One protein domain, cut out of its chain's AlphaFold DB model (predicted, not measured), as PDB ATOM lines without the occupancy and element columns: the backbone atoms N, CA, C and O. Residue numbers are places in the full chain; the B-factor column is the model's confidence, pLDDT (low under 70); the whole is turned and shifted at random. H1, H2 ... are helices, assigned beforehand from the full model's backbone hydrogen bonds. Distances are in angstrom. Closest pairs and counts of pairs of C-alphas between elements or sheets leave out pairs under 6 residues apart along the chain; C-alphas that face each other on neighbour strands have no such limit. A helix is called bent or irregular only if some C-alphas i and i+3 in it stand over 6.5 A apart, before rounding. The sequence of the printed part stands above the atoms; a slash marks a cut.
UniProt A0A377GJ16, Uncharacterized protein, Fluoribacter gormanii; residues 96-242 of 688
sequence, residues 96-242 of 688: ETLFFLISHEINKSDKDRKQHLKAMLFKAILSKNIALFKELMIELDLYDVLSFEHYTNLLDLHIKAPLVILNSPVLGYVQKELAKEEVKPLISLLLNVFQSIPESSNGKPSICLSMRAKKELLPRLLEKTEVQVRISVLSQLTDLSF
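What this domain is: This is residues 96 to 242 of the 688 residues of an uncharacterized protein of Fluoribacter gormanii (UniProt A0A377GJ16). Look for two rows of helices facing each other loosely: H3, H2 and H7 make one row with H2 in the middle, and H1, H6 and H8 make the other. H4 lies at one end of the long axis and H9 at the other, with the small H5 near H6 and H8. The printed part has 147 residues with nine named helices, H1 to H9 in chain order, and no named strand; its class is all helix. It is compact, with a radius of gyration of the C-alphas of 14.5 A and spans of 43 by 37 by 26 A.

Where its parts are: Find C-alpha 96 at (8.991, 2.589, -23.485); from there H1 runs through residues 96 to 107, 16.2 A long. H2, residues 111 to 126, is the longest at 22.6 A, beginning at C-alpha 111, (27.583, 12.241, -34.548). Next come H3, residues 130 to 139; H4, residues 145 to 154; H5, residues 164 to 167; and H6, residues 169 to 178. H7, residues 183 to 196, spans 20.0 A. H8 is residues 211 to 221, and H9, residues 227 to 236, ends at C-alpha 236, (20.897, -0.670, -51.476). H4 is irregular, with C-alphas 146 and 149 7.0 A apart, and H8 only just so, with C-alphas 216 and 219 6.6 A apart.

How they stand to each other: Start at H2, the hub, which touches H1, H3 and H7. H1 and H2 form a hairpin, a shallow tilt of 33 degrees, only just short of steep; their closest C-alphas, Ile 106 and Lys 114, are 5.5 A apart. H2 and H3 are a hairpin too, at 25 degrees, with C-alphas 124 and 133 closest at 5.4 A. H7 touches H2 at a steep tilt of 48 degrees, the same way; C-alphas 123 and 193 come closest, 5.2 A. H6 touches H8 about perpendicular, at 77 degrees, C-alphas 175 and 221 being closest at 5.4 A. H9 touches H7, with C-alphas 183 and 229 closest at 5.6 A, and only just touches H8 in a third hairpin, with 3 pairs of C-alphas within 8 A and Pro 219 and Leu 234 closest at 7.2 A. H4 is close but not clearly touching to H3, and H5 to H6, their closest C-alphas 7.0 A and 6.0 A apart. Of the six touching pairs given a tilt, 3 are shallow: the packing is part aligned, part crossed. In H1, H2, H3, H7 and H9 every O i to N i+4 pair is within hydrogen-bond range; H4 has 4 of 6, H6 5 of 6 and H8 5 of 7, and H5 is too short for such a pair.

The domain as a whole: The C-alphas farthest apart, Leu 146 and Ser 235, are 43.5 A apart. The printed part has no cut. The link from H7 to H8, residues 197 to 210, is long. Mean pLDDT of the printed part is 82.2; look for values under 70 at residues 198 to 206, 210 to 212, 231 to 232 and 234 to 242.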
ATOM      1  N   GLU A  96       8.983   1.221 -22.956       87.81
ATOM      2  CA  GLU A  96       8.991   2.589 -23.485       87.81
ATOM      3  C   GLU A  96       9.966   3.488 -22.731       87.81
ATOM      4  O   GLU A  96      10.786   4.167 -23.349       87.81
ATOM      5  N   THR A  97       9.916   3.460 -21.397       88.62
ATOM      6  CA  THR A  97      10.817   4.254 -20.560       88.62
ATOM      7  C   THR A  97      12.271   3.847 -20.777       88.62
ATOM      8  O   THR A  97      13.131   4.717 -20.870       88.62
ATOM      9  N   LEU A  98      12.553   2.548 -20.916       90.44
ATOM     10  CA  LEU A  98      13.901   2.053 -21.194       90.44
ATOM     11  C   LEU A  98      14.427   2.562 -22.545       90.44
ATOM     12  O   LEU A  98      15.523   3.115 -22.607       90.44
ATOM     13  N   PHE A  99      13.644   2.427 -23.621       91.50
ATOM     14  CA  PHE A  99      14.046   2.931 -24.939       91.50
ATOM     15  C   PHE A  99      14.226   4.449 -24.949       91.50
ATOM     16  O   PHE A  99      15.162   4.937 -25.582       91.50
ATOM     17  N   PHE A 100      13.371   5.190 -24.238       90.12
ATOM     18  CA  PHE A 100      13.514   6.635 -24.089       90.12
ATOM     19  C   PHE A 100      14.826   7.002 -23.386       90.12
ATOM     20  O   PHE A 100      15.574   7.818 -23.916       90.12
ATOM     21  N   LEU A 101      15.136   6.367 -22.250       91.12
ATOM     22  CA  LEU A 101      16.368   6.609 -21.489       91.12
ATOM     23  C   LEU A 101      17.618   6.330 -22.330       91.12
ATOM     24  O   LEU A 101      18.479   7.196 -22.463       91.12
ATOM     25  N   ILE A 102      17.687   5.153 -22.959       92.94
ATOM     26  CA  ILE A 102      18.830   4.770 -23.798       92.94
ATOM     27  C   ILE A 102      18.978   5.739 -24.977       92.94
ATOM     28  O   ILE A 102      20.069   6.239 -25.243       92.94
ATOM     29  N   SER A 103      17.881   6.040 -25.677       90.62
ATOM     30  CA  SER A 103      17.919   6.929 -26.844       90.62
ATOM     31  C   SER A 103      18.295   8.358 -26.459       90.62
ATOM     32  O   SER A 103      18.993   9.030 -27.215       90.62
ATOM     33  N   HIS A 104      17.852   8.830 -25.292       91.75
ATOM     34  CA  HIS A 104      18.211  10.138 -24.758       91.75
ATOM     35  C   HIS A 104      19.722  10.251 -24.531       91.75
ATOM     36  O   HIS A 104      20.332  11.189 -25.041       91.75
ATOM     37  N   GLU A 105      20.342   9.275 -23.859       92.50
ATOM     38  CA  GLU A 105      21.790   9.295 -23.609       92.50
ATOM     39  C   GLU A 105      22.613   9.143 -24.895       92.50
ATOM     40  O   GLU A 105      23.564   9.891 -25.119       92.50
ATOM     41  N   ILE A 106      22.192   8.265 -25.811       91.94
ATOM     42  CA  ILE A 106      22.824   8.132 -27.133       91.94
ATOM     43  C   ILE A 106      22.805   9.466 -27.899       91.94
ATOM     44  O   ILE A 106      23.782   9.822 -28.557       91.94
ATOM     45  N   ASN A 107      21.708  10.223 -27.820       89.00
ATOM     46  CA  ASN A 107      21.551  11.482 -28.551       89.00
ATOM     47  C   ASN A 107      22.359  12.657 -27.973       89.00
ATOM     48  O   ASN A 107      22.470  13.670 -28.661       89.00
ATOM     49  N   LYS A 108      22.931  12.543 -26.764       89.69
ATOM     50  CA  LYS A 108      23.853  13.554 -26.208       89.69
ATOM     51  C   LYS A 108      25.261  13.483 -26.805       89.69
ATOM     52  O   LYS A 108      26.032  14.426 -26.648       89.69
ATOM     53  N   SER A 109      25.608  12.362 -27.434       87.06
ATOM     54  CA  SER A 109      26.934  12.135 -28.009       87.06
ATOM     55  C   SER A 109      27.120  12.872 -29.340       87.06
ATOM     56  O   SER A 109      26.148  13.229 -30.009       87.06
ATOM     57  N   ASP A 110      28.377  13.057 -29.753       84.75
ATOM     58  CA  ASP A 110      28.710  13.520 -31.103       84.75
ATOM     59  C   ASP A 110      28.207  12.539 -32.178       84.75
ATOM     60  O   ASP A 110      27.809  11.408 -31.888       84.75
ATOM     61  N   LYS A 111      28.199  12.980 -33.440       76.50
ATOM     62  CA  LYS A 111      27.583  12.241 -34.548       76.50
ATOM     63  C   LYS A 111      28.157  10.825 -34.717       76.50
ATOM     64  O   LYS A 111      27.378   9.884 -34.886       76.50
ATOM     65  N   ASP A 112      29.476  10.668 -34.642       72.38
ATOM     66  CA  ASP A 112      30.145   9.389 -34.898       72.38
ATOM     67  C   ASP A 112      29.929   8.430 -33.724       72.38
ATOM     68  O   ASP A 112      29.540   7.269 -33.907       72.38
ATOM     69  N   ARG A 113      30.064   8.940 -32.495       84.00
ATOM     70  CA  ARG A 113      29.789   8.172 -31.278       84.00
ATOM     71  C   ARG A 113      28.318   7.771 -31.170       84.00
ATOM     72  O   ARG A 113      28.015   6.630 -30.821       84.00
ATOM     73  N   LYS A 114      27.391   8.657 -31.536       87.88
ATOM     74  CA  LYS A 114      25.952   8.364 -31.605       87.88
ATOM     75  C   LYS A 114      25.673   7.186 -32.539       87.88
ATOM     76  O   LYS A 114      24.937   6.272 -32.166       87.88
ATOM     77  N   GLN A 115      26.269   7.182 -33.731       83.25
ATOM     78  CA  GLN A 115      26.086   6.113 -34.712       83.25
ATOM     79  C   GLN A 115      26.636   4.771 -34.206       83.25
ATOM     80  O   GLN A 115      25.985   3.732 -34.355       83.25
ATOM     81  N   HIS A 116      27.798   4.797 -33.549       84.44
ATOM     82  CA  HIS A 116      28.406   3.623 -32.927       84.44
ATOM     83  C   HIS A 116      27.519   3.013 -31.829       84.44
ATOM     84  O   HIS A 116      27.200   1.823 -31.878       84.44
ATOM     85  N   LEU A 117      27.043   3.833 -30.887       90.62
ATOM     86  CA  LEU A 117      26.209   3.382 -29.769       90.62
ATOM     87  C   LEU A 117      24.854   2.829 -30.243       90.62
ATOM     88  O   LEU A 117      24.377   1.815 -29.727       90.62
ATOM     89  N   LYS A 118      24.251   3.427 -31.285       92.62
ATOM     90  CA  LYS A 118      23.055   2.863 -31.939       92.62
ATOM     91  C   LYS A 118      23.336   1.492 -32.543       92.62
ATOM     92  O   LYS A 118      22.535   0.571 -32.370       92.62
ATOM     93  N   ALA A 119      24.468   1.337 -33.230       88.75
ATOM     94  CA  ALA A 119      24.857   0.054 -33.802       88.75
ATOM     95  C   ALA A 119      25.053  -1.008 -32.709       88.75
ATOM     96  O   ALA A 119      24.563  -2.128 -32.859       88.75
ATOM     97  N   MET A 120      25.686  -0.662 -31.583       90.50
ATOM     98  CA  MET A 120      25.821  -1.556 -30.427       90.50
ATOM     99  C   MET A 120      24.467  -1.972 -29.850       90.50
ATOM    100  O   MET A 120      24.251  -3.165 -29.632       90.50
ATOM    101  N   LEU A 121      23.536  -1.029 -29.664       94.25
ATOM    102  CA  LEU A 121      22.187  -1.312 -29.167       94.25
ATOM    103  C   LEU A 121      21.452  -2.308 -30.067       94.25
ATOM    104  O   LEU A 121      20.986  -3.350 -29.601       94.25
ATOM    105  N   PHE A 122      21.371  -2.019 -31.366       93.31
ATOM    106  CA  PHE A 122      20.666  -2.896 -32.300       93.31
ATOM    107  C   PHE A 122      21.368  -4.240 -32.460       93.31
ATOM    108  O   PHE A 122      20.696  -5.271 -32.513       93.31
ATOM    109  N   LYS A 123      22.705  -4.268 -32.452       90.50
ATOM    110  CA  LYS A 123      23.473  -5.514 -32.435       90.50
ATOM    111  C   LYS A 123      23.140  -6.339 -31.198       90.50
ATOM    112  O   LYS A 123      22.878  -7.532 -31.336       90.50
ATOM    113  N   ALA A 124      23.112  -5.740 -30.011       90.06
ATOM    114  CA  ALA A 124      22.796  -6.440 -28.770       90.06
ATOM    115  C   ALA A 124      21.379  -7.030 -28.793       90.06
ATOM    116  O   ALA A 124      21.202  -8.199 -28.448       90.06
ATOM    117  N   ILE A 125      20.395  -6.269 -29.284       92.88
ATOM    118  CA  ILE A 125      19.001  -6.714 -29.422       92.88
ATOM    119  C   ILE A 125      18.878  -7.860 -30.437       92.88
ATOM    120  O   ILE A 125      18.281  -8.894 -30.129       92.88
ATOM    121  N   LEU A 126      19.449  -7.706 -31.634       90.25
ATOM    122  CA  LEU A 126      19.309  -8.674 -32.729       90.25
ATOM    123  C   LEU A 126      20.137  -9.951 -32.515       90.25
ATOM    124  O   LEU A 126      19.687 -11.034 -32.874       90.25
ATOM    125  N   SER A 127      21.317  -9.851 -31.895       86.69
ATOM    126  CA  SER A 127      22.149 -11.014 -31.522       86.69
ATOM    127  C   SER A 127      21.840 -11.569 -30.133       86.69
ATOM    128  O   SER A 127      22.461 -12.545 -29.698       86.69
ATOM    129  N   LYS A 128      20.890 -10.954 -29.416       88.81
ATOM    130  CA  LYS A 128      20.520 -11.314 -28.043       88.81
ATOM    131  C   LYS A 128      21.746 -11.382 -27.124       88.81
ATOM    132  O   LYS A 128      21.859 -12.275 -26.285       88.81
ATOM    133  N   ASN A 129      22.706 -10.480 -27.320       88.12
ATOM    134  CA  ASN A 129      23.987 -10.497 -26.623       88.12
ATOM    135  C   ASN A 129      23.909  -9.645 -25.350       88.12
ATOM    136  O   ASN A 129      24.007  -8.421 -25.396       88.12
ATOM    137  N   ILE A 130      23.739 -10.319 -24.209       90.56
ATOM    138  CA  ILE A 130      23.622  -9.682 -22.890       90.56
ATOM    139  C   ILE A 130      24.935  -9.000 -22.482       90.56
ATOM    140  O   ILE A 130      24.894  -7.931 -21.882       90.56
ATOM    141  N   ALA A 131      26.092  -9.575 -22.827       88.12
ATOM    142  CA  ALA A 131      27.389  -8.977 -22.508       88.12
ATOM    143  C   ALA A 131      27.589  -7.653 -23.260       88.12
ATOM    144  O   ALA A 131      27.924  -6.649 -22.645       88.12
ATOM    145  N   LEU A 132      27.261  -7.623 -24.554       88.56
ATOM    146  CA  LEU A 132      27.300  -6.393 -25.345       88.56
ATOM    147  C   LEU A 132      26.289  -5.352 -24.842       88.56
ATOM    148  O   LEU A 132      26.586  -4.162 -24.805       88.56
ATOM    149  N   PHE A 133      25.091  -5.783 -24.429       93.44
ATOM    150  CA  PHE A 133      24.124  -4.873 -23.814       93.44
ATOM    151  C   PHE A 133      24.652  -4.292 -22.495       93.44
ATOM    152  O   PHE A 133      24.467  -3.108 -22.232       93.44
ATOM    153  N   LYS A 134      25.353  -5.097 -21.686       91.31
ATOM    154  CA  LYS A 134      26.020  -4.633 -20.464       91.31
ATOM    155  C   LYS A 134      27.079  -3.576 -20.768       91.31
ATOM    156  O   LYS A 134      27.085  -2.548 -20.104       91.31
ATOM    157  N   GLU A 135      27.932  -3.820 -21.760       91.50
ATOM    158  CA  GLU A 135      28.945  -2.854 -22.208       91.50
ATOM    159  C   GLU A 135      28.304  -1.526 -22.623       91.50
ATOM    160  O   GLU A 135      28.711  -0.481 -22.127       91.50
ATOM    161  N   LEU A 136      27.230  -1.572 -23.421       93.56
ATOM    162  CA  LEU A 136      26.478  -0.374 -23.801       93.56
ATOM    163  C   LEU A 136      25.907   0.370 -22.582       93.56
ATOM    164  O   LEU A 136      25.985   1.592 -22.520       93.56
ATOM    165  N   MET A 137      25.316  -0.338 -21.613       93.88
ATOM    166  CA  MET A 137      24.782   0.309 -20.405       93.88
ATOM    167  C   MET A 137      25.884   0.959 -19.568       93.88
ATOM    168  O   MET A 137      25.646   2.005 -18.978       93.88
ATOM    169  N   ILE A 138      27.082   0.372 -19.528       91.19
ATOM    170  CA  ILE A 138      28.240   0.970 -18.855       91.19
ATOM    171  C   ILE A 138      28.700   2.225 -19.610       91.19
ATOM    172  O   ILE A 138      28.909   3.258 -18.984       91.19
ATOM    173  N   GLU A 139      28.812   2.172 -20.940       91.19
ATOM    174  CA  GLU A 139      29.212   3.330 -21.757       91.19
ATOM    175  C   GLU A 139      28.238   4.509 -21.679       91.19
ATOM    176  O   GLU A 139      28.660   5.656 -21.828       91.19
ATOM    177  N   LEU A 140      26.950   4.230 -21.470       91.69
ATOM    178  CA  LEU A 140      25.901   5.241 -21.310       91.69
ATOM    179  C   LEU A 140      25.710   5.699 -19.856       91.69
ATOM    180  O   LEU A 140      24.832   6.521 -19.614       91.69
ATOM    181  N   ASP A 141      26.480   5.166 -18.901       90.19
ATOM    182  CA  ASP A 141      26.306   5.406 -17.458       90.19
ATOM    183  C   ASP A 141      24.887   5.054 -16.946       90.19
ATOM    184  O   ASP A 141      24.303   5.703 -16.083       90.19
ATOM    185  N   LEU A 142      24.300   3.998 -17.522       89.88
ATOM    186  CA  LEU A 142      22.972   3.461 -17.193       89.88
ATOM    187  C   LEU A 142      23.040   2.082 -16.513       89.88
ATOM    188  O   LEU A 142      22.001   1.471 -16.243       89.88
ATOM    189  N   TYR A 143      24.242   1.547 -16.273       90.31
ATOM    190  CA  TYR A 143      24.410   0.226 -15.675       90.31
ATOM    191  C   TYR A 143      24.167   0.253 -14.166       90.31
ATOM    192  O   TYR A 143      24.964   0.781 -13.396       90.31
ATOM    193  N   ASP A 144      23.103  -0.423 -13.748       87.12
ATOM    194  CA  ASP A 144      22.806  -0.720 -12.352       87.12
ATOM    195  C   ASP A 144      22.546  -2.222 -12.191       87.12
ATOM    196  O   ASP A 144      21.758  -2.808 -12.934       87.12
ATOM    197  N   VAL A 145      23.201  -2.853 -11.211       81.56
ATOM    198  CA  VAL A 145      23.123  -4.305 -10.981       81.56
ATOM    199  C   VAL A 145      21.692  -4.742 -10.666       81.56
ATOM    200  O   VAL A 145      21.279  -5.806 -11.124       81.56
ATOM    201  N   LEU A 146      20.930  -3.922  -9.933       80.81
ATOM    202  CA  LEU A 146      19.563  -4.249  -9.516       80.81
ATOM    203  C   LEU A 146      18.564  -4.160 -10.681       80.81
ATOM    204  O   LEU A 146      17.624  -4.947 -10.751       80.81
ATOM    205  N   SER A 147      18.784  -3.235 -11.617       83.00
ATOM    206  CA  SER A 147      17.882  -2.985 -12.751       83.00
ATOM    207  C   SER A 147      18.266  -3.746 -14.027       83.00
ATOM    208  O   SER A 147      17.433  -3.930 -14.917       83.00
ATOM    209  N   PHE A 148      19.517  -4.206 -14.144       90.12
ATOM    210  CA  PHE A 148      20.039  -4.790 -15.381       90.12
ATOM    211  C   PHE A 148      19.299  -6.063 -15.806       90.12
ATOM    212  O   PHE A 148      18.962  -6.209 -16.981       90.12
ATOM    213  N   GLU A 149      18.995  -6.964 -14.868       89.19
ATOM    214  CA  GLU A 149      18.241  -8.187 -15.172       89.19
ATOM    215  C   GLU A 149      16.848  -7.854 -15.728       89.19
ATOM    216  O   GLU A 149      16.455  -8.366 -16.781       89.19
ATOM    217  N   HIS A 150      16.150  -6.902 -15.102       89.06
ATOM    218  CA  HIS A 150      14.860  -6.400 -15.580       89.06
ATOM    219  C   HIS A 150      14.952  -5.843 -17.008       89.06
ATOM    220  O   HIS A 150      14.143  -6.199 -17.864       89.06
ATOM    221  N   TYR A 151      15.978  -5.046 -17.321       92.88
ATOM    222  CA  TYR A 151      16.184  -4.517 -18.677       92.88
ATOM    223  C   TYR A 151      16.451  -5.613 -19.710       92.88
ATOM    224  O   TYR A 151      15.910  -5.564 -20.818       92.88
ATOM    225  N   THR A 152      17.236  -6.634 -19.358       91.69
ATOM    226  CA  THR A 152      17.475  -7.770 -20.262       91.69
ATOM    227  C   THR A 152      16.200  -8.567 -20.545       91.69
ATOM    228  O   THR A 152      16.043  -9.083 -21.655       91.69
ATOM    229  N   ASN A 153      15.273  -8.619 -19.581       90.12
ATOM    230  CA  ASN A 153      13.966  -9.250 -19.737       90.12
ATOM    231  C   ASN A 153      13.022  -8.413 -20.601       90.12
ATOM    232  O   ASN A 153      12.426  -8.964 -21.517       90.12
ATOM    233  N   LEU A 154      12.952  -7.094 -20.392       91.75
ATOM    234  CA  LEU A 154      12.154  -6.191 -21.234       91.75
ATOM    235  C   LEU A 154      12.552  -6.243 -22.719       91.75
ATOM    236  O   LEU A 154      11.702  -6.089 -23.592       91.75
ATOM    237  N   LEU A 155      13.840  -6.444 -23.009       91.31
ATOM    238  CA  LEU A 155      14.381  -6.541 -24.371       91.31
ATOM    239  C   LEU A 155      14.359  -7.971 -24.951       91.31
ATOM    240  O   LEU A 155      14.897  -8.213 -26.041       91.31
ATOM    241  N   ASP A 156      13.765  -8.930 -24.236       90.44
ATOM    242  CA  ASP A 156      13.715 -10.347 -24.598       90.44
ATOM    243  C   ASP A 156      15.106 -10.933 -24.922       90.44
ATOM    244  O   ASP A 156      15.243 -11.743 -25.846       90.44
ATOM    245  N   LEU A 157      16.178 -10.503 -24.237       89.44
ATOM    246  CA  LEU A 157      17.556 -10.936 -24.549       89.44
ATOM    247  C   LEU A 157      17.842 -12.382 -24.115       89.44
ATOM    248  O   LEU A 157      18.793 -13.008 -24.600       89.44
ATOM    249  N   HIS A 158      17.022 -12.928 -23.219       87.44
ATOM    250  CA  HIS A 158      17.090 -14.320 -22.781       87.44
ATOM    251  C   HIS A 158      16.503 -15.294 -23.821       87.44
ATOM    252  O   HIS A 158      16.892 -16.462 -23.840       87.44
ATOM    253  N   ILE A 159      15.639 -14.835 -24.740       87.06
ATOM    254  CA  ILE A 159      15.017 -15.697 -25.755       87.06
ATOM    255  C   ILE A 159      15.965 -15.883 -26.948       87.06
ATOM    256  O   ILE A 159      16.047 -15.050 -27.854       87.06
ATOM    257  N   LYS A 160      16.702 -17.000 -26.953       83.06
ATOM    258  CA  LYS A 160      17.756 -17.311 -27.936       83.06
ATOM    259  C   LYS A 160      17.221 -17.894 -29.254       83.06
ATOM    260  O   LYS A 160      17.657 -18.956 -29.688       83.06
ATOM    261  N   ALA A 161      16.315 -17.178 -29.918       81.81
ATOM    262  CA  ALA A 161      15.804 -17.549 -31.239       81.81
ATOM    263  C   ALA A 161      15.851 -16.352 -32.227       81.81
ATOM    264  O   ALA A 161      15.252 -15.315 -31.937       81.81
ATOM    265  N   PRO A 162      16.519 -16.484 -33.398       72.50
ATOM    266  CA  PRO A 162      16.794 -15.395 -34.358       72.50
ATOM    267  C   PRO A 162      15.616 -14.508 -34.746       72.50
ATOM    268  O   PRO A 162      15.743 -13.288 -34.788       72.50
ATOM    269  N   LEU A 163      14.465 -15.118 -35.021       82.44
ATOM    270  CA  LEU A 163      13.304 -14.421 -35.571       82.44
ATOM    271  C   LEU A 163      12.225 -14.120 -34.527       82.44
ATOM    272  O   LEU A 163      11.200 -13.545 -34.872       82.44
ATOM    273  N   VAL A 164      12.450 -14.431 -33.243       86.62
ATOM    274  CA  VAL A 164      11.461 -14.140 -32.183       86.62
ATOM    275  C   VAL A 164      11.170 -12.648 -32.065       86.62
ATOM    276  O   VAL A 164      10.051 -12.272 -31.723       86.62
ATOM    277  N   ILE A 165      12.131 -11.790 -32.420       87.69
ATOM    278  CA  ILE A 165      11.906 -10.343 -32.443       87.69
ATOM    279  C   ILE A 165      10.730  -9.943 -33.348       87.69
ATOM    280  O   ILE A 165      10.060  -8.965 -33.037       87.69
ATOM    281  N   LEU A 166      10.413 -10.711 -34.400       86.31
ATOM    282  CA  LEU A 166       9.280 -10.431 -35.292       86.31
ATOM    283  C   LEU A 166       7.924 -10.434 -34.576       86.31
ATOM    284  O   LEU A 166       6.999  -9.770 -35.031       86.31
ATOM    285  N   ASN A 167       7.829 -11.137 -33.447       87.38
ATOM    286  CA  ASN A 167       6.626 -11.223 -32.623       87.38
ATOM    287  C   ASN A 167       6.766 -10.463 -31.292       87.38
ATOM    288  O   ASN A 167       5.874 -10.530 -30.450       87.38
ATOM    289  N   SER A 168       7.888  -9.769 -31.073       90.25
ATOM    290  CA  SER A 168       8.191  -9.074 -29.821       90.25
ATOM    291  C   SER A 168       7.758  -7.602 -29.879       90.25
ATOM    292  O   SER A 168       7.981  -6.938 -30.899       90.25
ATOM    293  N   PRO A 169       7.237  -7.026 -28.776       90.19
ATOM    294  CA  PRO A 169       6.962  -5.591 -28.695       90.19
ATOM    295  C   PRO A 169       8.225  -4.732 -28.880       90.19
ATOM    296  O   PRO A 169       8.120  -3.579 -29.303       90.19
ATOM    297  N   VAL A 170       9.419  -5.292 -28.642       92.88
ATOM    298  CA  VAL A 170      10.721  -4.640 -28.867       92.88
ATOM    299  C   VAL A 170      10.871  -4.172 -30.315       92.88
ATOM    300  O   VAL A 170      11.385  -3.076 -30.548       92.88
ATOM    301  N   LEU A 171      10.363  -4.940 -31.292       93.12
ATOM    302  CA  LEU A 171      10.418  -4.560 -32.707       93.12
ATOM    303  C   LEU A 171       9.754  -3.203 -32.950       93.12
ATOM    304  O   LEU A 171      10.298  -2.372 -33.672       93.12
ATOM    305  N   GLY A 172       8.614  -2.946 -32.305       91.75
ATOM    306  CA  GLY A 172       7.869  -1.704 -32.472       91.75
ATOM    307  C   GLY A 172       8.645  -0.457 -32.042       91.75
ATOM    308  O   GLY A 172       8.414   0.610 -32.622       91.75
ATOM    309  N   TYR A 173       9.552  -0.588 -31.066       92.88
ATOM    310  CA  TYR A 173      10.445   0.478 -30.599       92.88
ATOM    311  C   TYR A 173      11.690   0.601 -31.472       92.88
ATOM    312  O   TYR A 173      12.047   1.710 -31.860       92.88
ATOM    313  N   VAL A 174      12.285  -0.525 -31.878       92.44
ATOM    314  CA  VAL A 174      13.386  -0.532 -32.855       92.44
ATOM    315  C   VAL A 174      12.960   0.162 -34.152       92.44
ATOM    316  O   VAL A 174      13.649   1.062 -34.620       92.44
ATOM    317  N   GLN A 175      11.783  -0.173 -34.686       94.31
ATOM    318  CA  GLN A 175      11.211   0.471 -35.871       94.31
ATOM    319  C   GLN A 175      11.028   1.988 -35.686       94.31
ATOM    320  O   GLN A 175      11.282   2.748 -36.615       94.31
ATOM    321  N   LYS A 176      10.586   2.441 -34.499       92.44
ATOM    322  CA  LYS A 176      10.422   3.875 -34.194       92.44
ATOM    323  C   LYS A 176      11.764   4.608 -34.188       92.44
ATOM    324  O   LYS A 176      11.823   5.729 -34.676       92.44
ATOM    325  N   GLU A 177      12.818   4.001 -33.648       90.25
ATOM    326  CA  GLU A 177      14.150   4.616 -33.646       90.25
ATOM    327  C   GLU A 177      14.773   4.649 -35.046       90.25
ATOM    328  O   GLU A 177      15.317   5.679 -35.437       90.25
ATOM    329  N   LEU A 178      14.642   3.572 -35.828       92.06
ATOM    330  CA  LEU A 178      15.139   3.528 -37.210       92.06
ATOM    331  C   LEU A 178      14.409   4.519 -38.130       92.06
ATOM    332  O   LEU A 178      15.017   5.056 -39.050       92.06
ATOM    333  N   ALA A 179      13.127   4.798 -37.877       92.50
ATOM    334  CA  ALA A 179      12.336   5.754 -38.655       92.50
ATOM    335  C   ALA A 179      12.779   7.219 -38.503       92.50
ATOM    336  O   ALA A 179      12.359   8.051 -39.300       92.50
ATOM    337  N   LYS A 180      13.618   7.536 -37.510       90.69
ATOM    338  CA  LYS A 180      14.171   8.884 -37.311       90.69
ATOM    339  C   LYS A 180      15.417   9.153 -38.158       90.69
ATOM    340  O   LYS A 180      15.905  10.278 -38.154       90.69
ATOM    341  N   GLU A 181      15.970   8.129 -38.803       88.50
ATOM    342  CA  GLU A 181      17.216   8.232 -39.559       88.50
ATOM    343  C   GLU A 181      16.968   8.567 -41.031       88.50
ATOM    344  O   GLU A 181      16.069   8.024 -41.678       88.50
ATOM    345  N   GLU A 182      17.837   9.410 -41.583       85.56
ATOM    346  CA  GLU A 182      17.911   9.644 -43.023       85.56
ATOM    347  C   GLU A 182      18.508   8.429 -43.755       85.56
ATOM    348  O   GLU A 182      19.128   7.544 -43.160       85.56
ATOM    349  N   VAL A 183      18.377   8.399 -45.086       81.62
ATOM    350  CA  VAL A 183      18.788   7.256 -45.922       81.62
ATOM    351  C   VAL A 183      20.245   6.835 -45.681       81.62
ATOM    352  O   VAL A 183      20.498   5.649 -45.467       81.62
ATOM    353  N   LYS A 184      21.214   7.766 -45.720       78.50
ATOM    354  CA  LYS A 184      22.648   7.405 -45.644       78.50
ATOM    355  C   LYS A 184      23.050   6.877 -44.256       78.50
ATOM    356  O   LYS A 184      23.611   5.777 -44.207       78.50
ATOM    357  N   PRO A 185      22.730   7.564 -43.137       82.31
ATOM    358  CA  PRO A 185      23.008   7.042 -41.798       82.31
ATOM    359  C   PRO A 185      22.298   5.713 -41.523       82.31
ATOM    360  O   PRO A 185      22.890   4.816 -40.926       82.31
ATOM    361  N   LEU A 186      21.065   5.535 -42.008       86.56
ATOM    362  CA  LEU A 186      20.307   4.300 -41.812       86.56
ATOM    363  C   LEU A 186      20.947   3.095 -42.520       86.56
ATOM    364  O   LEU A 186      21.012   2.005 -41.948       86.56
ATOM    365  N   ILE A 187      21.456   3.284 -43.742       78.81
ATOM    366  CA  ILE A 187      22.201   2.247 -44.475       78.81
ATOM    367  C   ILE A 187      23.467   1.867 -43.711       78.81
ATOM    368  O   ILE A 187      23.687   0.682 -43.462       78.81
ATOM    369  N   SER A 188      24.268   2.862 -43.316       77.75
ATOM    370  CA  SER A 188      25.512   2.677 -42.557       77.75
ATOM    371  C   SER A 188      25.260   1.894 -41.259       77.75
ATOM    372  O   SER A 188      25.917   0.889 -40.979       77.75
ATOM    373  N   LEU A 189      24.218   2.279 -40.518       85.56
ATOM    374  CA  LEU A 189      23.791   1.631 -39.281       85.56
ATOM    375  C   LEU A 189      23.411   0.159 -39.486       85.56
ATOM    376  O   LEU A 189      23.976  -0.725 -38.841       85.56
ATOM    377  N   LEU A 190      22.446  -0.114 -40.370       86.06
ATOM    378  CA  LEU A 190      21.923  -1.467 -40.582       86.06
ATOM    379  C   LEU A 190      22.989  -2.404 -41.142       86.06
ATOM    380  O   LEU A 190      23.038  -3.571 -40.755       86.06
ATOM    381  N   LEU A 191      23.859  -1.892 -42.011       75.44
ATOM    382  CA  LEU A 191      24.998  -2.634 -42.528       75.44
ATOM    383  C   LEU A 191      25.934  -3.067 -41.399       75.44
ATOM    384  O   LEU A 191      26.202  -4.258 -41.255       75.44
ATOM    385  N   ASN A 192      26.384  -2.114 -40.579       74.88
ATOM    386  CA  ASN A 192      27.301  -2.380 -39.475       74.88
ATOM    387  C   ASN A 192      26.709  -3.397 -38.497       74.88
ATOM    388  O   ASN A 192      27.387  -4.344 -38.093       74.88
ATOM    389  N   VAL A 193      25.423  -3.252 -38.173       84.50
ATOM    390  CA  VAL A 193      24.700  -4.179 -37.300       84.50
ATOM    391  C   VAL A 193      24.647  -5.575 -37.914       84.50
ATOM    392  O   VAL A 193      25.137  -6.522 -37.300       84.50
ATOM    393  N   PHE A 194      24.099  -5.723 -39.120       80.31
ATOM    394  CA  PHE A 194      23.907  -7.035 -39.734       80.31
ATOM    395  C   PHE A 194      25.211  -7.746 -40.051       80.31
ATOM    396  O   PHE A 194      25.274  -8.961 -39.875       80.31
ATOM    397  N   GLN A 195      26.240  -7.013 -40.476       70.06
ATOM    398  CA  GLN A 195      27.567  -7.582 -40.606       70.06
ATOM    399  C   GLN A 195      28.011  -8.055 -39.232       70.06
ATOM    400  O   GLN A 195      28.129  -9.245 -39.031       70.06
ATOM    401  N   SER A 196      28.137  -7.200 -38.226       72.25
ATOM    402  CA  SER A 196      28.722  -7.579 -36.930       72.25
ATOM    403  C   SER A 196      28.120  -8.808 -36.204       72.25
ATOM    404  O   SER A 196      28.724  -9.289 -35.241       72.25
ATOM    405  N   ILE A 197      26.951  -9.302 -36.627       73.06
ATOM    406  CA  ILE A 197      26.334 -10.541 -36.158       73.06
ATOM    407  C   ILE A 197      26.733 -11.709 -37.085       73.06
ATOM    408  O   ILE A 197      26.367 -11.709 -38.270       73.06
ATOM    409  N   PRO A 198      27.458 -12.720 -36.568       65.00
ATOM    410  CA  PRO A 198      27.919 -13.849 -37.368       65.00
ATOM    411  C   PRO A 198      26.754 -14.730 -37.834       65.00
ATOM    412  O   PRO A 198      25.692 -14.773 -37.208       65.00
ATOM    413  N   GLU A 199      26.974 -15.475 -38.917       56.06
ATOM    414  CA  GLU A 199      26.006 -16.458 -39.430       56.06
ATOM    415  C   GLU A 199      26.058 -17.796 -38.689       56.06
ATOM    416  O   GLU A 199      25.058 -18.512 -38.610       56.06
ATOM    417  N   SER A 200      27.212 -18.112 -38.099       53.16
ATOM    418  CA  SER A 200      27.437 -19.292 -37.267       53.16
ATOM    419  C   SER A 200      28.528 -19.020 -36.233       53.16
ATOM    420  O   SER A 200      29.544 -18.409 -36.563       53.16
ATOM    421  N   SER A 201      28.360 -19.516 -35.007       53.84
ATOM    422  CA  SER A 201      29.374 -19.475 -33.950       53.84
ATOM    423  C   SER A 201      29.565 -20.864 -33.348       53.84
ATOM    424  O   SER A 201      28.605 -21.608 -33.153       53.84
ATOM    425  N   ASN A 202      30.809 -21.196 -32.993       42.47
ATOM    426  CA  ASN A 202      31.126 -22.413 -32.234       42.47
ATOM    427  C   ASN A 202      30.876 -22.242 -30.717       42.47
ATOM    428  O   ASN A 202      30.974 -23.206 -29.962       42.47
ATOM    429  N   GLY A 203      30.561 -21.020 -30.262       52.00
ATOM    430  CA  GLY A 203      30.352 -20.654 -28.855       52.00
ATOM    431  C   GLY A 203      28.925 -20.177 -28.553       52.00
ATOM    432  O   GLY A 203      28.269 -19.586 -29.410       52.00
ATOM    433  N   LYS A 204      28.472 -20.431 -27.313       50.72
ATOM    434  CA  LYS A 204      27.078 -20.346 -26.825       50.72
ATOM    435  C   LYS A 204      26.525 -18.990 -26.290       50.72
ATOM    436  O   LYS A 204      25.354 -19.007 -25.913       50.72
ATOM    437  N   PRO A 205      27.223 -17.833 -26.194       59.00
ATOM    438  CA  PRO A 205      26.646 -16.694 -25.453       59.00
ATOM    439  C   PRO A 205      25.596 -15.863 -26.228       59.00
ATOM    440  O   PRO A 205      24.725 -15.246 -25.608       59.00
ATOM    441  N   SER A 206      25.634 -15.848 -27.563       69.94
ATOM    442  CA  SER A 206      24.762 -15.029 -28.426       69.94
ATOM    443  C   SER A 206      24.175 -15.846 -29.572       69.94
ATOM    444  O   SER A 206      24.724 -16.884 -29.940       69.94
ATOM    445  N   ILE A 207      23.080 -15.367 -30.166       78.69
ATOM    446  CA  ILE A 207      22.527 -15.991 -31.370       78.69
ATOM    447  C   ILE A 207      23.186 -15.440 -32.630       78.69
ATOM    448  O   ILE A 207      23.566 -14.270 -32.703       78.69
ATOM    449  N   CYS A 208      23.294 -16.305 -33.627       75.25
ATOM    450  CA  CYS A 208      23.721 -15.952 -34.971       75.25
ATOM    451  C   CYS A 208      22.509 -15.579 -35.830       75.25
ATOM    452  O   CYS A 208      21.398 -16.056 -35.587       75.25
ATOM    453  N   LEU A 209      22.727 -14.768 -36.863       70.56
ATOM    454  CA  LEU A 209      21.715 -14.480 -37.876       70.56
ATOM    455  C   LEU A 209      22.200 -15.015 -39.217       70.56
ATOM    456  O   LEU A 209      23.176 -14.512 -39.761       70.56
ATOM    457  N   SER A 210      21.505 -16.008 -39.767       65.12
ATOM    458  CA  SER A 210      21.761 -16.456 -41.140       65.12
ATOM    459  C   SER A 210      21.370 -15.374 -42.146       65.12
ATOM    460  O   SER A 210      20.499 -14.546 -41.861       65.12
ATOM    461  N   MET A 211      21.920 -15.417 -43.363       62.97
ATOM    462  CA  MET A 211      21.480 -14.523 -44.446       62.97
ATOM    463  C   MET A 211      19.967 -14.530 -44.674       62.97
ATOM    464  O   MET A 211      19.372 -13.473 -44.883       62.97
ATOM    465  N   ARG A 212      19.322 -15.701 -44.581       65.56
ATOM    466  CA  ARG A 212      17.857 -15.813 -44.660       65.56
ATOM    467  C   ARG A 212      17.181 -14.989 -43.564       65.56
ATOM    468  O   ARG A 212      16.282 -14.213 -43.868       65.56
ATOM    469  N   ALA A 213      17.643 -15.111 -42.321       71.06
ATOM    470  CA  ALA A 213      17.089 -14.351 -41.208       71.06
ATOM    471  C   ALA A 213      17.308 -12.841 -41.387       71.06
ATOM    472  O   ALA A 213      16.382 -12.062 -41.180       71.06
ATOM    473  N   LYS A 214      18.495 -12.412 -41.838       77.25
ATOM    474  CA  LYS A 214      18.788 -10.993 -42.116       77.25
ATOM    475  C   LYS A 214      17.850 -10.418 -43.189       77.25
ATOM    476  O   LYS A 214      17.304  -9.332 -43.000       77.25
ATOM    477  N   LYS A 215      17.590 -11.170 -44.268       72.12
ATOM    478  CA  LYS A 215      16.632 -10.790 -45.325       72.12
ATOM    479  C   LYS A 215      15.200 -10.672 -44.835       72.12
ATOM    480  O   LYS A 215      14.483  -9.785 -45.278       72.12
ATOM    481  N   GLU A 216      14.776 -11.581 -43.967       79.75
ATOM    482  CA  GLU A 216      13.424 -11.563 -43.416       79.75
ATOM    483  C   GLU A 216      13.239 -10.403 -42.428       79.75
ATOM    484  O   GLU A 216      12.210  -9.726 -42.435       79.75
ATOM    485  N   LEU A 217      14.271 -10.120 -41.627       84.50
ATOM    486  CA  LEU A 217      14.273  -9.037 -40.648       84.50
ATOM    487  C   LEU A 217      14.290  -7.654 -41.299       84.50
ATOM    488  O   LEU A 217      13.574  -6.768 -40.843       84.50
ATOM    489  N   LEU A 218      15.087  -7.443 -42.348       85.88
ATOM    490  CA  LEU A 218      15.331  -6.109 -42.902       85.88
ATOM    491  C   LEU A 218      14.041  -5.351 -43.303       85.88
ATOM    492  O   LEU A 218      13.859  -4.232 -42.817       85.88
ATOM    493  N   PRO A 219      13.115  -5.899 -44.120       84.19
ATOM    494  CA  PRO A 219      11.868  -5.206 -44.451       84.19
ATOM    495  C   PRO A 219      10.996  -4.933 -43.224       84.19
ATOM    496  O   PRO A 219      10.326  -3.904 -43.168       84.19
ATOM    497  N   ARG A 220      11.025  -5.832 -42.231       89.06
ATOM    498  CA  ARG A 220      10.257  -5.711 -40.985       89.06
ATOM    499  C   ARG A 220      10.819  -4.625 -40.075       89.06
ATOM    500  O   ARG A 220      10.053  -3.865 -39.497       89.06
ATOM    501  N   LEU A 221      12.139  -4.480 -39.990       91.56
ATOM    502  CA  LEU A 221      12.787  -3.396 -39.243       91.56
ATOM    503  C   LEU A 221      12.457  -2.014 -39.823       91.56
ATOM    504  O   LEU A 221      12.364  -1.041 -39.080       91.56
ATOM    505  N   LEU A 222      12.243  -1.937 -41.137       90.19
ATOM    506  CA  LEU A 222      11.973  -0.695 -41.859       90.19
ATOM    507  C   LEU A 222      10.478  -0.376 -42.012       90.19
ATOM    508  O   LEU A 222      10.114   0.549 -42.726       90.19
ATOM    509  N   GLU A 223       9.576  -1.127 -41.382       91.12
ATOM    510  CA  GLU A 223       8.137  -1.006 -41.646       91.12
ATOM    511  C   GLU A 223       7.568   0.393 -41.346       91.12
ATOM    512  O   GLU A 223       6.699   0.859 -42.082       91.12
ATOM    513  N   LYS A 224       8.106   1.074 -40.322       92.56
ATOM    514  CA  LYS A 224       7.700   2.431 -39.911       92.56
ATOM    515  C   LYS A 224       8.505   3.563 -40.553       92.56
ATOM    516  O   LYS A 224       8.207   4.720 -40.269       92.56
ATOM    517  N   THR A 225       9.522   3.268 -41.362       90.56
ATOM    518  CA  THR A 225      10.261   4.327 -42.061       90.56
ATOM    519  C   THR A 225       9.443   4.853 -43.239       90.56
ATOM    520  O   THR A 225       8.573   4.156 -43.774       90.56
ATOM    521  N   GLU A 226       9.701   6.095 -43.649       89.38
ATOM    522  CA  GLU A 226       9.034   6.675 -44.814       89.38
ATOM    523  C   GLU A 226       9.208   5.785 -46.051       89.38
ATOM    524  O   GLU A 226      10.277   5.222 -46.294       89.38
ATOM    525  N   VAL A 227       8.160   5.671 -46.872       79.38
ATOM    526  CA  VAL A 227       8.132   4.732 -48.006       79.38
ATOM    527  C   VAL A 227       9.311   4.951 -48.959       79.38
ATOM    528  O   VAL A 227       9.918   3.978 -49.410       79.38
ATOM    529  N   GLN A 228       9.667   6.207 -49.238       77.56
ATOM    530  CA  GLN A 228      10.793   6.542 -50.113       77.56
ATOM    531  C   GLN A 228      12.138   6.124 -49.501       77.56
ATOM    532  O   GLN A 228      12.952   5.497 -50.185       77.56
ATOM    533  N   VAL A 229      12.337   6.384 -48.203       79.94
ATOM    534  CA  VAL A 229      13.525   5.958 -47.449       79.94
ATOM    535  C   VAL A 229      13.632   4.435 -47.447       79.94
ATOM    536  O   VAL A 229      14.670   3.893 -47.822       79.94
ATOM    537  N   ARG A 230      12.545   3.728 -47.117       80.06
ATOM    538  CA  ARG A 230      12.483   2.259 -47.108       80.06
ATOM    539  C   ARG A 230      12.851   1.655 -48.457       80.06
ATOM    540  O   ARG A 230      13.682   0.753 -48.507       80.06
ATOM    541  N   ILE A 231      12.232   2.131 -49.540       69.88
ATOM    542  CA  ILE A 231      12.509   1.642 -50.899       69.88
ATOM    543  C   ILE A 231      13.980   1.863 -51.245       69.88
ATOM    544  O   ILE A 231      14.616   0.954 -51.778       69.88
ATOM    545  N   SER A 232      14.523   3.039 -50.910       69.94
ATOM    546  CA  SER A 232      15.938   3.331 -51.108       69.94
ATOM    547  C   SER A 232      16.793   2.317 -50.352       69.94
ATOM    548  O   SER A 232      17.449   1.509 -51.000       69.94
ATOM    549  N   VAL A 233      16.695   2.247 -49.020       73.44
ATOM    550  CA  VAL A 233      17.497   1.355 -48.158       73.44
ATOM    551  C   VAL A 233      17.430  -0.110 -48.609       73.44
ATOM    552  O   VAL A 233      18.473  -0.743 -48.767       73.44
ATOM    553  N   LEU A 234      16.231  -0.643 -48.878       68.75
ATOM    554  CA  LEU A 234      16.047  -2.022 -49.354       68.75
ATOM    555  C   LEU A 234      16.710  -2.276 -50.709       68.75
ATOM    556  O   LEU A 234      17.219  -3.364 -50.952       68.75
ATOM    557  N   SER A 235      16.710  -1.284 -51.601       61.16
ATOM    558  CA  SER A 235      17.382  -1.409 -52.894       61.16
ATOM    559  C   SER A 235      18.910  -1.387 -52.781       61.16
ATOM    560  O   SER A 235      19.573  -1.895 -53.685       61.16
ATOM    561  N   GLN A 236      19.453  -0.820 -51.693       61.06
ATOM    562  CA  GLN A 236      20.897  -0.670 -51.476       61.06
ATOM    563  C   GLN A 236      21.511  -1.809 -50.667       61.06
ATOM    564  O   GLN A 236      22.660  -2.195 -50.893       61.06
ATOM    565  N   LEU A 237      20.755  -2.348 -49.715       63.31
ATOM    566  CA  LEU A 237      21.213  -3.434 -48.869       63.31
ATOM    567  C   LEU A 237      20.855  -4.781 -49.507       63.31
ATOM    568  O   LEU A 237      19.701  -5.204 -49.528       63.31
ATOM    569  N   THR A 238      21.872  -5.449 -50.045       56.81
ATOM    570  CA  THR A 238      21.761  -6.739 -50.737       56.81
ATOM    571  C   THR A 238      22.407  -7.855 -49.921       56.81
ATOM    572  O   THR A 238      23.027  -7.612 -48.889       56.81
ATOM    573  N   ASP A 239      22.326  -9.089 -50.411       50.34
ATOM    574  CA  ASP A 239      22.978 -10.255 -49.805       50.34
ATOM    575  C   ASP A 239      24.464 -10.009 -49.517       50.34
ATOM    576  O   ASP A 239      24.968 -10.354 -48.455       50.34
ATOM    577  N   LEU A 240      25.151  -9.341 -50.447       47.31
ATOM    578  CA  LEU A 240      26.574  -9.023 -50.340       47.31
ATOM    579  C   LEU A 240      26.868  -7.980 -49.256       47.31
ATOM    580  O   LEU A 240      28.003  -7.912 -48.781       47.31
ATOM    581  N   SER A 241      25.866  -7.178 -48.892       49.75
ATOM    582  CA  SER A 241      25.957  -6.115 -47.895       49.75
ATOM    583  C   SER A 241      25.946  -6.682 -46.468       49.75
ATOM    584  O   SER A 241      26.612  -6.143 -45.596       49.75
ATOM    585  N   PHE A 242      25.242  -7.782 -46.194       50.41
ATOM    586  CA  PHE A 242      25.014  -8.252 -44.815       50.41
ATOM    587  C   PHE A 242      26.033  -9.245 -44.263       50.41
ATOM    588  O   PHE A 242      25.964  -9.621 -43.088       50.41
TER     589      PHE A 242